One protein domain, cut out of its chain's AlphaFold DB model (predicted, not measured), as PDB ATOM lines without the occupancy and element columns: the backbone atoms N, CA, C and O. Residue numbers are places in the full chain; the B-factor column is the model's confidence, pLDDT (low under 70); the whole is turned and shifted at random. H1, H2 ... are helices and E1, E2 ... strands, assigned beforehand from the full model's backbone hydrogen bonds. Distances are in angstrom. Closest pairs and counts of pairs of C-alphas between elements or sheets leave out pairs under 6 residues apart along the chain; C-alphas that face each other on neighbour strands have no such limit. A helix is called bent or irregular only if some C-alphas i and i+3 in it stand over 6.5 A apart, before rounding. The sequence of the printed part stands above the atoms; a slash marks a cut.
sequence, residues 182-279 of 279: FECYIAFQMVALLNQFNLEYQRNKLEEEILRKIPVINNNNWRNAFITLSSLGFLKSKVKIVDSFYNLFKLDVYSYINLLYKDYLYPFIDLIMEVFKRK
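Overview. This is residues 182 to 279 of the 279 residues of an uncharacterized protein of Leptotrichia hofstadii F0254 (UniProt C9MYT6). Helices cross in a small body with H1 at its core and H3, H4 and H5a packed on it, while residues 270 to 279 stick out. The printed part, 98 residues and mostly helix, runs H1 H2 H3 E1 H4 H5. It is only just compact, close to loose: radius of gyration of the C-alphas 15.0 A, spans 51 by 29 by 22 A.

Arrangement. H1, residues 182 to 196, touches H3, 222 to 231, with residues 183 to 188 alone; the closest C-alphas, 184 and 225, are 4.9 A apart. H2, 203 to 209, is near H1. E1, 235 to 237, pairs with no named strand. H4, 243 to 250, is only just irregular, C-alphas 244 and 247 being 6.8 A apart; 0 of 4 O i to N i+4 and 4 of 5 O i to N i+3 pairs are within hydrogen-bond range. H5, 253 to 277, one helix by hydrogen bonds, is bent, C-alphas 264 and 267 being 7.0 A apart.

Along the chain. C-alpha 182 is at (39.823, 5.723, 47.565), C-alpha 277 at (23.338, -6.091, 27.526).

Size, cuts and confidence. The printed part has no cut; residues 244 and 279 have pLDDT under 70.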
ATOM      1  N   PHE A 182      39.332   5.358  46.233       92.81
ATOM      2  CA  PHE A 182      39.823   5.723  47.565       92.81
ATOM      3  C   PHE A 182      41.293   6.187  47.553       92.81
ATOM      4  O   PHE A 182      41.687   6.970  48.409       92.81
ATOM      5  N   GLU A 183      42.116   5.752  46.595       94.38
ATOM      6  CA  GLU A 183      43.499   6.238  46.454       94.38
ATOM      7  C   GLU A 183      43.487   7.693  45.958       94.38
ATOM      8  O   GLU A 183      44.257   8.523  46.437       94.38
ATOM      9  N   CYS A 184      42.543   8.040  45.072       94.31
ATOM     10  CA  CYS A 184      42.303   9.429  44.671       94.31
ATOM     11  C   CYS A 184      41.837  10.282  45.859       94.31
ATOM     12  O   CYS A 184      42.324  11.398  46.032       94.31
ATOM     13  N   TYR A 185      40.959   9.737  46.708       95.12
ATOM     14  CA  TYR A 185      40.535  10.382  47.954       95.12
ATOM     15  C   TYR A 185      41.721  10.663  48.887       95.12
ATOM     16  O   TYR A 185      41.888  11.796  49.326       95.12
ATOM     17  N   ILE A 186      42.581   9.671  49.149       95.00
ATOM     18  CA  ILE A 186      43.764   9.838  50.011       95.00
ATOM     19  C   ILE A 186      44.686  10.928  49.458       95.00
ATOM     20  O   ILE A 186      45.073  11.839  50.190       95.00
ATOM     21  N   ALA A 187      45.015  10.866  48.163       94.44
ATOM     22  CA  ALA A 187      45.866  11.869  47.531       94.44
ATOM     23  C   ALA A 187      45.252  13.275  47.643       94.44
ATOM     24  O   ALA A 187      45.948  14.216  48.018       94.44
ATOM     25  N   PHE A 188      43.946  13.412  47.396       94.56
ATOM     26  CA  PHE A 188      43.231  14.678  47.536       94.56
ATOM     27  C   PHE A 188      43.295  15.226  48.970       94.56
ATOM     28  O   PHE A 188      43.684  16.374  49.164       94.56
ATOM     29  N   GLN A 189      42.969  14.400  49.967       94.50
ATOM     30  CA  GLN A 189      42.984  14.771  51.387       94.50
ATOM     31  C   GLN A 189      44.371  15.251  51.832       94.50
ATOM     32  O   GLN A 189      44.489  16.263  52.520       94.50
ATOM     33  N   MET A 190      45.431  14.579  51.377       92.75
ATOM     34  CA  MET A 190      46.803  14.976  51.693       92.75
ATOM     35  C   MET A 190      47.187  16.321  51.076       92.75
ATOM     36  O   MET A 190      47.793  17.150  51.752       92.75
ATOM     37  N   VAL A 191      46.830  16.566  49.814       92.50
ATOM     38  CA  VAL A 191      47.099  17.859  49.162       92.50
ATOM     39  C   VAL A 191      46.301  18.974  49.840       92.50
ATOM     40  O   VAL A 191      46.861  20.032  50.118       92.50
ATOM     41  N   ALA A 192      45.030  18.721  50.165       91.31
ATOM     42  CA  ALA A 192      44.169  19.670  50.867       91.31
ATOM     43  C   ALA A 192      44.774  20.092  52.205       91.31
ATOM     44  O   ALA A 192      44.871  21.284  52.493       91.31
ATOM     45  N   LEU A 193      45.232  19.111  52.984       90.56
ATOM     46  CA  LEU A 193      45.869  19.337  54.271       90.56
ATOM     47  C   LEU A 193      47.145  20.176  54.126       90.56
ATOM     48  O   LEU A 193      47.317  21.164  54.832       90.56
ATOM     49  N   LEU A 194      48.025  19.829  53.180       88.75
ATOM     50  CA  LEU A 194      49.256  20.588  52.931       88.75
ATOM     51  C   LEU A 194      48.967  22.036  52.537       88.75
ATOM     52  O   LEU A 194      49.623  22.951  53.034       88.75
ATOM     53  N   ASN A 195      47.972  22.255  51.676       88.50
ATOM     54  CA  ASN A 195      47.607  23.603  51.269       88.50
ATOM     55  C   ASN A 195      46.973  24.414  52.414       88.50
ATOM     56  O   ASN A 195      47.243  25.607  52.492       88.50
ATOM     57  N   GLN A 196      46.226  23.796  53.343       86.31
ATOM     58  CA  GLN A 196      45.726  24.480  54.553       86.31
ATOM     59  C   GLN A 196      46.854  24.990  55.457       86.31
ATOM     60  O   GLN A 196      46.715  26.039  56.084       86.31
ATOM     61  N   PHE A 197      47.981  24.279  55.505       86.88
ATOM     62  CA  PHE A 197      49.172  24.706  56.243       86.88
ATOM     63  C   PHE A 197      50.114  25.605  55.424       86.88
ATOM     64  O   PHE A 197      51.212  25.903  55.887       86.88
ATOM     65  N   ASN A 198      49.713  26.038  54.220       81.94
ATOM     66  CA  ASN A 198      50.555  26.790  53.280       81.94
ATOM     67  C   ASN A 198      51.910  26.114  52.995       81.94
ATOM     68  O   ASN A 198      52.917  26.780  52.755       81.94
ATOM     69  N   LEU A 199      51.944  24.779  53.016       79.81
ATOM     70  CA  LEU A 199      53.142  24.007  52.716       79.81
ATOM     71  C   LEU A 199      53.207  23.728  51.216       79.81
ATOM     72  O   LEU A 199      52.413  22.958  50.671       79.81
ATOM     73  N   GLU A 200      54.184  24.332  50.543       74.31
ATOM     74  CA  GLU A 200      54.508  23.962  49.170       74.31
ATOM     75  C   GLU A 200      55.309  22.661  49.154       74.31
ATOM     76  O   GLU A 200      56.372  22.544  49.765       74.31
ATOM     77  N   TYR A 201      54.794  21.670  48.429       81.31
ATOM     78  CA  TYR A 201      55.423  20.362  48.322       81.31
ATOM     79  C   TYR A 201      55.602  19.974  46.861       81.31
ATOM     80  O   TYR A 201      54.711  20.137  46.028       81.31
ATOM     81  N   GLN A 202      56.760  19.410  46.534       87.38
ATOM     82  CA  GLN A 202      56.956  18.802  45.224       87.38
ATOM     83  C   GLN A 202      56.219  17.463  45.181       87.38
ATOM     84  O   GLN A 202      56.412  16.627  46.061       87.38
ATOM     85  N   ARG A 203      55.430  17.222  44.126       89.38
ATOM     86  CA  ARG A 203      54.635  15.989  43.970       89.38
ATOM     87  C   ARG A 203      55.467  14.721  44.190       89.38
ATOM     88  O   ARG A 203      55.059  13.865  44.956       89.38
ATOM     89  N   ASN A 204      56.653  14.628  43.582       89.81
ATOM     90  CA  ASN A 204      57.517  13.448  43.721       89.81
ATOM     91  C   ASN A 204      57.913  13.190  45.183       89.81
ATOM     92  O   ASN A 204      57.859  12.052  45.631       89.81
ATOM     93  N   LYS A 205      58.234  14.248  45.939       90.19
ATOM     94  CA  LYS A 205      58.538  14.130  47.368       90.19
ATOM     95  C   LYS A 205      57.307  13.715  48.168       90.19
ATOM     96  O   LYS A 205      57.411  12.857  49.030       90.19
ATOM     97  N   LEU A 206      56.133  14.277  47.861       91.44
ATOM     98  CA  LEU A 206      54.873  13.902  48.517       91.44
ATOM     99  C   LEU A 206      54.572  12.412  48.312       91.44
ATOM    100  O   LEU A 206      54.180  11.713  49.246       91.44
ATOM    101  N   GLU A 207      54.787  11.925  47.090       92.12
ATOM    102  CA  GLU A 207      54.644  10.514  46.750       92.12
ATOM    103  C   GLU A 207      55.613   9.640  47.557       92.12
ATOM    104  O   GLU A 207      55.181   8.688  48.201       92.12
ATOM    105  N   GLU A 208      56.906   9.961  47.543       91.44
ATOM    106  CA  GLU A 208      57.961   9.125  48.127       91.44
ATOM    107  C   GLU A 208      58.013   9.170  49.654       91.44
ATOM    108  O   GLU A 208      58.142   8.133  50.304       91.44
ATOM    109  N   GLU A 209      57.895  10.359  50.236       91.94
ATOM    110  CA  GLU A 209      58.126  10.581  51.661       91.94
ATOM    111  C   GLU A 209      56.869  10.366  52.509       91.94
ATOM    112  O   GLU A 209      56.991  10.117  53.711       91.94
ATOM    113  N   ILE A 210      55.672  10.454  51.917       91.62
ATOM    114  CA  ILE A 210      54.404  10.401  52.656       91.62
ATOM    115  C   ILE A 210      53.466   9.346  52.074       91.62
ATOM    116  O   ILE A 210      53.152   8.377  52.762       91.62
ATOM    117  N   LEU A 211      53.025   9.495  50.821       93.56
ATOM    118  CA  LEU A 211      51.960   8.644  50.278       93.56
ATOM    119  C   LEU A 211      52.383   7.171  50.190       93.56
ATOM    120  O   LEU A 211      51.608   6.300  50.572       93.56
ATOM    121  N   ARG A 212      53.634   6.885  49.802       94.00
ATOM    122  CA  ARG A 212      54.184   5.517  49.767       94.00
ATOM    123  C   ARG A 212      54.267   4.830  51.130       94.00
ATOM    124  O   ARG A 212      54.418   3.612  51.181       94.00
ATOM    125  N   LYS A 213      54.144   5.569  52.234       93.44
ATOM    126  CA  LYS A 213      54.079   4.985  53.583       93.44
ATOM    127  C   LYS A 213      52.675   4.491  53.940       93.44
ATOM    128  O   LYS A 213      52.532   3.739  54.899       93.44
ATOM    129  N   ILE A 214      51.649   4.888  53.184       91.19
ATOM    130  CA  ILE A 214      50.271   4.444  53.388       91.19
ATOM    131  C   ILE A 214      50.095   3.093  52.678       91.19
ATOM    132  O   ILE A 214      50.294   3.018  51.465       91.19
ATOM    133  N   PRO A 215      49.724   2.013  53.389       90.00
ATOM    134  CA  PRO A 215      49.610   0.686  52.794       90.00
ATOM    135  C   PRO A 215      48.343   0.589  51.935       90.00
ATOM    136  O   PRO A 215      47.279   0.181  52.396       90.00
ATOM    137  N   VAL A 216      48.465   0.970  50.667       91.12
ATOM    138  CA  VAL A 216      47.432   0.781  49.640       91.12
ATOM    139  C   VAL A 216      47.901  -0.221  48.593       91.12
ATOM    140  O   VAL A 216      49.083  -0.542  48.496       91.12
ATOM    141  N   ILE A 217      46.980  -0.726  47.779       87.88
ATOM    142  CA  ILE A 217      47.316  -1.771  46.810       87.88
ATOM    143  C   ILE A 217      48.130  -1.198  45.630       87.88
ATOM    144  O   ILE A 217      49.134  -1.798  45.255       87.88
ATOM    145  N   ASN A 218      47.785  -0.021  45.080       85.31
ATOM    146  CA  ASN A 218      48.554   0.606  43.986       85.31
ATOM    147  C   ASN A 218      49.596   1.621  44.501       85.31
ATOM    148  O   ASN A 218      49.759   2.708  43.943       85.31
ATOM    149  N   ASN A 219      50.326   1.276  45.563       87.75
ATOM    150  CA  ASN A 219      51.159   2.223  46.314       87.75
ATOM    151  C   ASN A 219      52.321   2.848  45.516       87.75
ATOM    152  O   ASN A 219      52.789   3.941  45.812       87.75
ATOM    153  N   ASN A 220      52.797   2.187  44.462       87.50
ATOM    154  CA  ASN A 220      53.851   2.741  43.604       87.50
ATOM    155  C   ASN A 220      53.306   3.616  42.465       87.50
ATOM    156  O   ASN A 220      54.082   4.107  41.648       87.50
ATOM    157  N   ASN A 221      51.986   3.827  42.408       89.62
ATOM    158  CA  ASN A 221      51.303   4.460  41.284       89.62
ATOM    159  C   ASN A 221      50.497   5.712  41.680       89.62
ATOM    160  O   ASN A 221      49.461   6.019  41.089       89.62
ATOM    161  N   TRP A 222      50.972   6.465  42.674       93.12
ATOM    162  CA  TRP A 222      50.336   7.712  43.116       93.12
ATOM    163  C   TRP A 222      50.252   8.772  42.018       93.12
ATOM    164  O   TRP A 222      49.270   9.508  41.953       93.12
ATOM    165  N   ARG A 223      51.221   8.804  41.095       92.00
ATOM    166  CA  ARG A 223      51.177   9.651  39.895       92.00
ATOM    167  C   ARG A 223      49.837   9.562  39.163       92.00
ATOM    168  O   ARG A 223      49.333  10.589  38.711       92.00
ATOM    169  N   ASN A 224      49.277   8.364  39.020       92.50
ATOM    170  CA  ASN A 224      48.011   8.182  38.324       92.50
ATOM    171  C   ASN A 224      46.845   8.830  39.095       92.50
ATOM    172  O   ASN A 224      45.996   9.456  38.461       92.50
ATOM    173  N   ALA A 225      46.862   8.812  40.433       93.31
ATOM    174  CA  ALA A 225      45.868   9.501  41.251       93.31
ATOM    175  C   ALA A 225      45.945  11.021  41.031       93.31
ATOM    176  O   ALA A 225      44.924  11.656  40.789       93.31
ATOM    177  N   PHE A 226      47.149  11.605  40.993       92.81
ATOM    178  CA  PHE A 226      47.324  13.029  40.667       92.81
ATOM    179  C   PHE A 226      46.856  13.385  39.252       92.81
ATOM    180  O   PHE A 226      46.267  14.446  39.055       92.81
ATOM    181  N   ILE A 227      47.098  12.515  38.266       89.38
ATOM    182  CA  ILE A 227      46.594  12.714  36.899       89.38
ATOM    183  C   ILE A 227      45.064  12.718  36.896       89.38
ATOM    184  O   ILE A 227      44.478  13.613  36.293       89.38
ATOM    185  N   THR A 228      44.431  11.773  37.596       91.12
ATOM    186  CA  THR A 228      42.973  11.746  37.763       91.12
ATOM    187  C   THR A 228      42.486  13.045  38.403       91.12
ATOM    188  O   THR A 228      41.671  13.737  37.810       91.12
ATOM    189  N   LEU A 229      43.023  13.441  39.561       91.12
ATOM    190  CA  LEU A 229      42.612  14.667  40.262       91.12
ATOM    191  C   LEU A 229      42.770  15.929  39.399       91.12
ATOM    192  O   LEU A 229      41.911  16.808  39.424       91.12
ATOM    193  N   SER A 230      43.842  16.005  38.608       87.62
ATOM    194  CA  SER A 230      44.061  17.092  37.653       87.62
ATOM    195  C   SER A 230      43.068  17.054  36.492       87.62
ATOM    196  O   SER A 230      42.546  18.100  36.122       87.62
ATOM    197  N   SER A 231      42.766  15.877  35.932       85.25
ATOM    198  CA  SER A 231      41.763  15.737  34.865       85.25
ATOM    199  C   SER A 231      40.352  16.067  35.355       85.25
ATOM    200  O   SER A 231      39.552  16.638  34.620       85.25
ATOM    201  N   LEU A 232      40.071  15.776  36.624       85.31
ATOM    202  CA  LEU A 232      38.862  16.200  37.319       85.31
ATOM    203  C   LEU A 232      38.911  17.680  37.750       85.31
ATOM    204  O   LEU A 232      38.023  18.139  38.462       85.31
ATOM    205  N   GLY A 233      39.932  18.451  37.377       80.81
ATOM    206  CA  GLY A 233      40.009  19.876  37.699       80.81
ATOM    207  C   GLY A 233      40.017  20.191  39.199       80.81
ATOM    208  O   GLY A 233      39.717  21.315  39.574       80.81
ATOM    209  N   PHE A 234      40.340  19.228  40.070       87.06
ATOM    210  CA  PHE A 234      40.444  19.472  41.516       87.06
ATOM    211  C   PHE A 234      41.752  20.181  41.877       87.06
ATOM    212  O   PHE A 234      41.876  20.760  42.957       87.06
ATOM    213  N   LEU A 235      42.731  20.137  40.972       85.69
ATOM    214  CA  LEU A 235      44.061  20.692  41.157       85.69
ATOM    215  C   LEU A 235      44.314  21.848  40.171       85.69
ATOM    216  O   LEU A 235      44.202  21.650  38.965       85.69
ATOM    217  N   LYS A 236      44.708  23.027  40.682       75.75
ATOM    218  CA  LYS A 236      45.217  24.173  39.891       75.75
ATOM    219  C   LYS A 236      46.612  23.882  39.334       75.75
ATOM    220  O   LYS A 236      46.982  24.332  38.258       75.75
ATOM    221  N   SER A 237      47.414  23.158  40.108       78.00
ATOM    222  CA  SER A 237      48.769  22.736  39.756       78.00
ATOM    223  C   SER A 237      49.060  21.382  40.401       78.00
ATOM    224  O   SER A 237      48.227  20.848  41.127       78.00
ATOM    225  N   LYS A 238      50.252  20.810  40.183       78.50
ATOM    226  CA  LYS A 238      50.588  19.441  40.625       78.50
ATOM    227  C   LYS A 238      50.242  19.132  42.094       78.50
ATOM    228  O   LYS A 238      49.959  17.975  42.384       78.50
ATOM    229  N   VAL A 239      50.298  20.120  42.996       82.62
ATOM    230  CA  VAL A 239      50.041  19.962  44.444       82.62
ATOM    231  C   VAL A 239      49.294  21.184  45.012       82.62
ATOM    232  O   VAL A 239      49.575  21.643  46.117       82.62
ATOM    233  N   LYS A 240      48.364  21.767  44.244       85.31
ATOM    234  CA  LYS A 240      47.534  22.884  44.722       85.31
ATOM    235  C   LYS A 240      46.074  22.663  44.372       85.31
ATOM    236  O   LYS A 240      45.758  22.514  43.195       85.31
ATOM    237  N   ILE A 241      45.210  22.664  45.379       84.75
ATOM    238  CA  ILE A 241      43.761  22.546  45.214       84.75
ATOM    239  C   ILE A 241      43.182  23.828  44.607       84.75
ATOM    240  O   ILE A 241      43.652  24.936  44.866       84.75
ATOM    241  N   VAL A 242      42.162  23.669  43.764       76.31
ATOM    242  CA  VAL A 242      41.289  24.775  43.348       76.31
ATOM    243  C   VAL A 242      40.385  25.150  44.525       76.31
ATOM    244  O   VAL A 242      39.672  24.293  45.031       76.31
ATOM    245  N   ASP A 243      40.380  26.416  44.949       74.19
ATOM    246  CA  ASP A 243      39.796  26.837  46.236       74.19
ATOM    247  C   ASP A 243      38.328  26.419  46.446       74.19
ATOM    248  O   ASP A 243      37.932  26.036  47.548       74.19
ATOM    249  N   SER A 244      37.528  26.384  45.379       69.31
ATOM    250  CA  SER A 244      36.134  25.922  45.425       69.31
ATOM    251  C   SER A 244      35.970  24.451  45.840       69.31
ATOM    252  O   SER A 244      34.884  24.058  46.262       69.31
ATOM    253  N   PHE A 245      37.037  23.650  45.780       77.81
ATOM    254  CA  PHE A 245      37.041  22.222  46.101       77.81
ATOM    255  C   PHE A 245      37.499  21.897  47.519       77.81
ATOM    256  O   PHE A 245      37.427  20.736  47.918       77.81
ATOM    257  N   TYR A 246      37.896  22.879  48.335       81.81
ATOM    258  CA  TYR A 246      38.160  22.611  49.756       81.81
ATOM    259  C   TYR A 246      36.928  22.079  50.498       81.81
ATOM    260  O   TYR A 246      37.064  21.450  51.543       81.81
ATOM    261  N   ASN A 247      35.717  22.271  49.970       81.81
ATOM    262  CA  ASN A 247      34.514  21.642  50.510       81.81
ATOM    263  C   ASN A 247      34.570  20.102  50.458       81.81
ATOM    264  O   ASN A 247      34.066  19.460  51.378       81.81
ATOM    265  N   LEU A 248      35.230  19.511  49.453       86.75
ATOM    266  CA  LEU A 248      35.388  18.061  49.323       86.75
ATOM    267  C   LEU A 248      36.246  17.471  50.443       86.75
ATOM    268  O   LEU A 248      36.111  16.290  50.752       86.75
ATOM    269  N   PHE A 249      37.085  18.287  51.091       87.31
ATOM    270  CA  PHE A 249      37.875  17.873  52.251       87.31
ATOM    271  C   PHE A 249      36.986  17.392  53.408       87.31
ATOM    272  O   PHE A 249      37.384  16.519  54.169       87.31
ATOM    273  N   LYS A 250      35.756  17.919  53.504       88.81
ATOM    274  CA  LYS A 250      34.779  17.572  54.547       88.81
ATOM    275  C   LYS A 250      34.056  16.247  54.292       88.81
ATOM    276  O   LYS A 250      33.338  15.784  55.174       88.81
ATOM    277  N   LEU A 251      34.170  15.684  53.090       92.94
ATOM    278  CA  LEU A 251      33.492  14.442  52.740       92.94
ATOM    279  C   LEU A 251      34.260  13.249  53.299       92.94
ATOM    280  O   LEU A 251      35.485  13.202  53.219       92.94
ATOM    281  N   ASP A 252      33.530  12.255  53.797       94.25
ATOM    282  CA  ASP A 252      34.099  10.935  54.037       94.25
ATOM    283  C   ASP A 252      34.413  10.214  52.709       94.25
ATOM    284  O   ASP A 252      33.986  10.619  51.621       94.25
ATOM    285  N   VAL A 253      35.158   9.109  52.803       94.44
ATOM    286  CA  VAL A 253      35.592   8.331  51.636       94.44
ATOM    287  C   VAL A 253      34.423   7.809  50.791       94.44
ATOM    288  O   VAL A 253      34.519   7.807  49.565       94.44
ATOM    289  N   TYR A 254      33.307   7.404  51.399       94.25
ATOM    290  CA  TYR A 254      32.149   6.875  50.675       94.25
ATOM    291  C   TYR A 254      31.416   7.988  49.932       94.25
ATOM    292  O   TYR A 254      31.098   7.839  48.752       94.25
ATOM    293  N   SER A 255      31.204   9.118  50.601       93.81
ATOM    294  CA  SER A 255      30.588  10.315  50.035       93.81
ATOM    295  C   SER A 255      31.399  10.850  48.852       93.81
ATOM    296  O   SER A 255      30.840  11.132  47.791       93.81
ATOM    297  N   TYR A 256      32.728  10.905  48.987       92.69
ATOM    298  CA  TYR A 256      33.631  11.305  47.908       92.69
ATOM    299  C   TYR A 256      33.587  10.336  46.717       92.69
ATOM    300  O   TYR A 256      33.478  10.762  45.568       92.69
ATOM    301  N   ILE A 257      33.638   9.024  46.973       92.38
ATOM    302  CA  ILE A 257      33.566   8.006  45.915       92.38
ATOM    303  C   ILE A 257      32.229   8.071  45.175       92.38
ATOM    304  O   ILE A 257      32.207   7.985  43.948       92.38
ATOM    305  N   ASN A 258      31.121   8.246  45.895       90.44
ATOM    306  CA  ASN A 258      29.794   8.357  45.297       90.44
ATOM    307  C   ASN A 258      29.680   9.595  44.396       90.44
ATOM    308  O   ASN A 258      29.113   9.509  43.308       90.44
ATOM    309  N   LEU A 259      30.267  10.722  44.815       89.44
ATOM    310  CA  LEU A 259      30.379  11.922  43.985       89.44
ATOM    311  C   LEU A 259      31.173  11.628  42.709       89.44
ATOM    312  O   LEU A 259      30.684  11.890  41.612       89.44
ATOM    313  N   LEU A 260      32.356  11.009  42.830       88.75
ATOM    314  CA  LEU A 260      33.166  10.662  41.661       88.75
ATOM    315  C   LEU A 260      32.437   9.733  40.691       88.75
ATOM    316  O   LEU A 260      32.528   9.895  39.472       88.75
ATOM    317  N   TYR A 261      31.718   8.757  41.241       86.38
ATOM    318  CA  TYR A 261      30.925   7.826  40.464       86.38
ATOM    319  C   TYR A 261      29.853   8.564  39.661       86.38
ATOM    320  O   TYR A 261      29.853   8.474  38.437       86.38
ATOM    321  N   LYS A 262      28.981   9.316  40.338       83.12
ATOM    322  CA  LYS A 262      27.824   9.972  39.717       83.12
ATOM    323  C   LYS A 262      28.219  11.033  38.697       83.12
ATOM    324  O   LYS A 262      27.626  11.081  37.623       83.12
ATOM    325  N   ASP A 263      29.221  11.846  39.021       81.12
ATOM    326  CA  ASP A 263      29.554  13.017  38.213       81.12
ATOM    327  C   ASP A 263      30.530  12.703  37.074       81.12
ATOM    328  O   ASP A 263      30.476  13.354  36.036       81.12
ATOM    329  N   TYR A 264      31.415  11.711  37.228       83.31
ATOM    330  CA  TYR A 264      32.520  11.522  36.275       83.31
ATOM    331  C   TYR A 264      32.595  10.133  35.648       83.31
ATOM    332  O   TYR A 264      32.982  10.020  34.483       83.31
ATOM    333  N   LEU A 265      32.247   9.077  36.386       84.25
ATOM    334  CA  LEU A 265      32.441   7.694  35.927       84.25
ATOM    335  C   LEU A 265      31.185   7.061  35.346       84.25
ATOM    336  O   LEU A 265      31.285   6.206  34.467       84.25
ATOM    337  N   TYR A 266      30.017   7.480  35.824       79.75
ATOM    338  CA  TYR A 266      28.726   6.943  35.421       79.75
ATOM    339  C   TYR A 266      28.549   6.883  33.889       79.75
ATOM    340  O   TYR A 266      28.152   5.822  33.406       79.75
ATOM    341  N   PRO A 267      28.954   7.902  33.091       75.25
ATOM    342  CA  PRO A 267      28.864   7.826  31.629       75.25
ATOM    343  C   PRO A 267      29.640   6.657  31.001       75.25
ATOM    344  O   PRO A 267      29.184   6.068  30.023       75.25
ATOM    345  N   PHE A 268      30.801   6.296  31.556       78.06
ATOM    346  CA  PHE A 268      31.594   5.166  31.065       78.06
ATOM    347  C   PHE A 268      30.958   3.829  31.438       78.06
ATOM    348  O   PHE A 268      30.951   2.897  30.637       78.06
ATOM    349  N   ILE A 269      30.428   3.734  32.656       80.25
ATOM    350  CA  ILE A 269      29.829   2.502  33.170       80.25
ATOM    351  C   ILE A 269      28.539   2.192  32.421       80.25
ATOM    352  O   ILE A 269      28.365   1.053  32.001       80.25
ATOM    353  N   ASP A 270      27.687   3.189  32.174       76.00
ATOM    354  CA  ASP A 270      26.473   3.010  31.374       76.00
ATOM    355  C   ASP A 270      26.793   2.471  29.979       76.00
ATOM    356  O   ASP A 270      26.170   1.502  29.544       76.00
ATOM    357  N   LEU A 271      27.814   3.022  29.316       74.31
ATOM    358  CA  LEU A 271      28.237   2.536  28.006       74.31
ATOM    359  C   LEU A 271      28.733   1.084  28.060       74.31
ATOM    360  O   LEU A 271      28.343   0.263  27.233       74.31
ATOM    361  N   ILE A 272      29.576   0.746  29.041       81.12
ATOM    362  CA  ILE A 272      30.079  -0.625  29.222       81.12
ATOM    363  C   ILE A 272      28.914  -1.591  29.479       81.12
ATOM    364  O   ILE A 272      28.842  -2.661  28.873       81.12
ATOM    365  N   MET A 273      27.977  -1.209  30.347       83.88
ATOM    366  CA  MET A 273      26.813  -2.027  30.685       83.88
ATOM    367  C   MET A 273      25.861  -2.188  29.500       83.88
ATOM    368  O   MET A 273      25.298  -3.265  29.318       83.88
ATOM    369  N   GLU A 274      25.683  -1.156  28.677       81.12
ATOM    370  CA  GLU A 274      24.912  -1.246  27.438       81.12
ATOM    371  C   GLU A 274      25.536  -2.252  26.466       81.12
ATOM    372  O   GLU A 274      24.829  -3.098  25.920       81.12
ATOM    373  N   VAL A 275      26.862  -2.225  26.303       80.31
ATOM    374  CA  VAL A 275      27.585  -3.210  25.486       80.31
ATOM    375  C   VAL A 275      27.389  -4.626  26.028       80.31
ATOM    376  O   VAL A 275      27.157  -5.547  25.246       80.31
ATOM    377  N   PHE A 276      27.433  -4.816  27.349       82.38
ATOM    378  CA  PHE A 276      27.191  -6.128  27.955       82.38
ATOM    379  C   PHE A 276      25.750  -6.623  27.800       82.38
ATOM    380  O   PHE A 276      25.561  -7.824  27.661       82.38
ATOM    381  N   LYS A 277      24.750  -5.732  27.764       85.44
ATOM    382  CA  LYS A 277      23.338  -6.091  27.526       85.44
ATOM    383  C   LYS A 277      23.023  -6.466  26.074       85.44
ATOM    384  O   LYS A 277      21.974  -7.045  25.821       85.44
ATOM    385  N   ARG A 278      23.877  -6.082  25.119       73.62
ATOM    386  CA  ARG A 278      23.723  -6.404  23.687       73.62
ATOM    387  C   ARG A 278      24.280  -7.790  23.318       73.62
ATOM    388  O   ARG A 278      24.243  -8.149  22.143       73.62
ATOM    389  N   LYS A 279      24.812  -8.534  24.292       51.00
ATOM    390  CA  LYS A 279      25.168  -9.955  24.183       51.00
ATOM    391  C   LYS A 279      24.104 -10.809  24.854       51.00
ATOM    392  O   LYS A 279      23.917 -11.941  24.366       51.00
TER     393      LYS A 279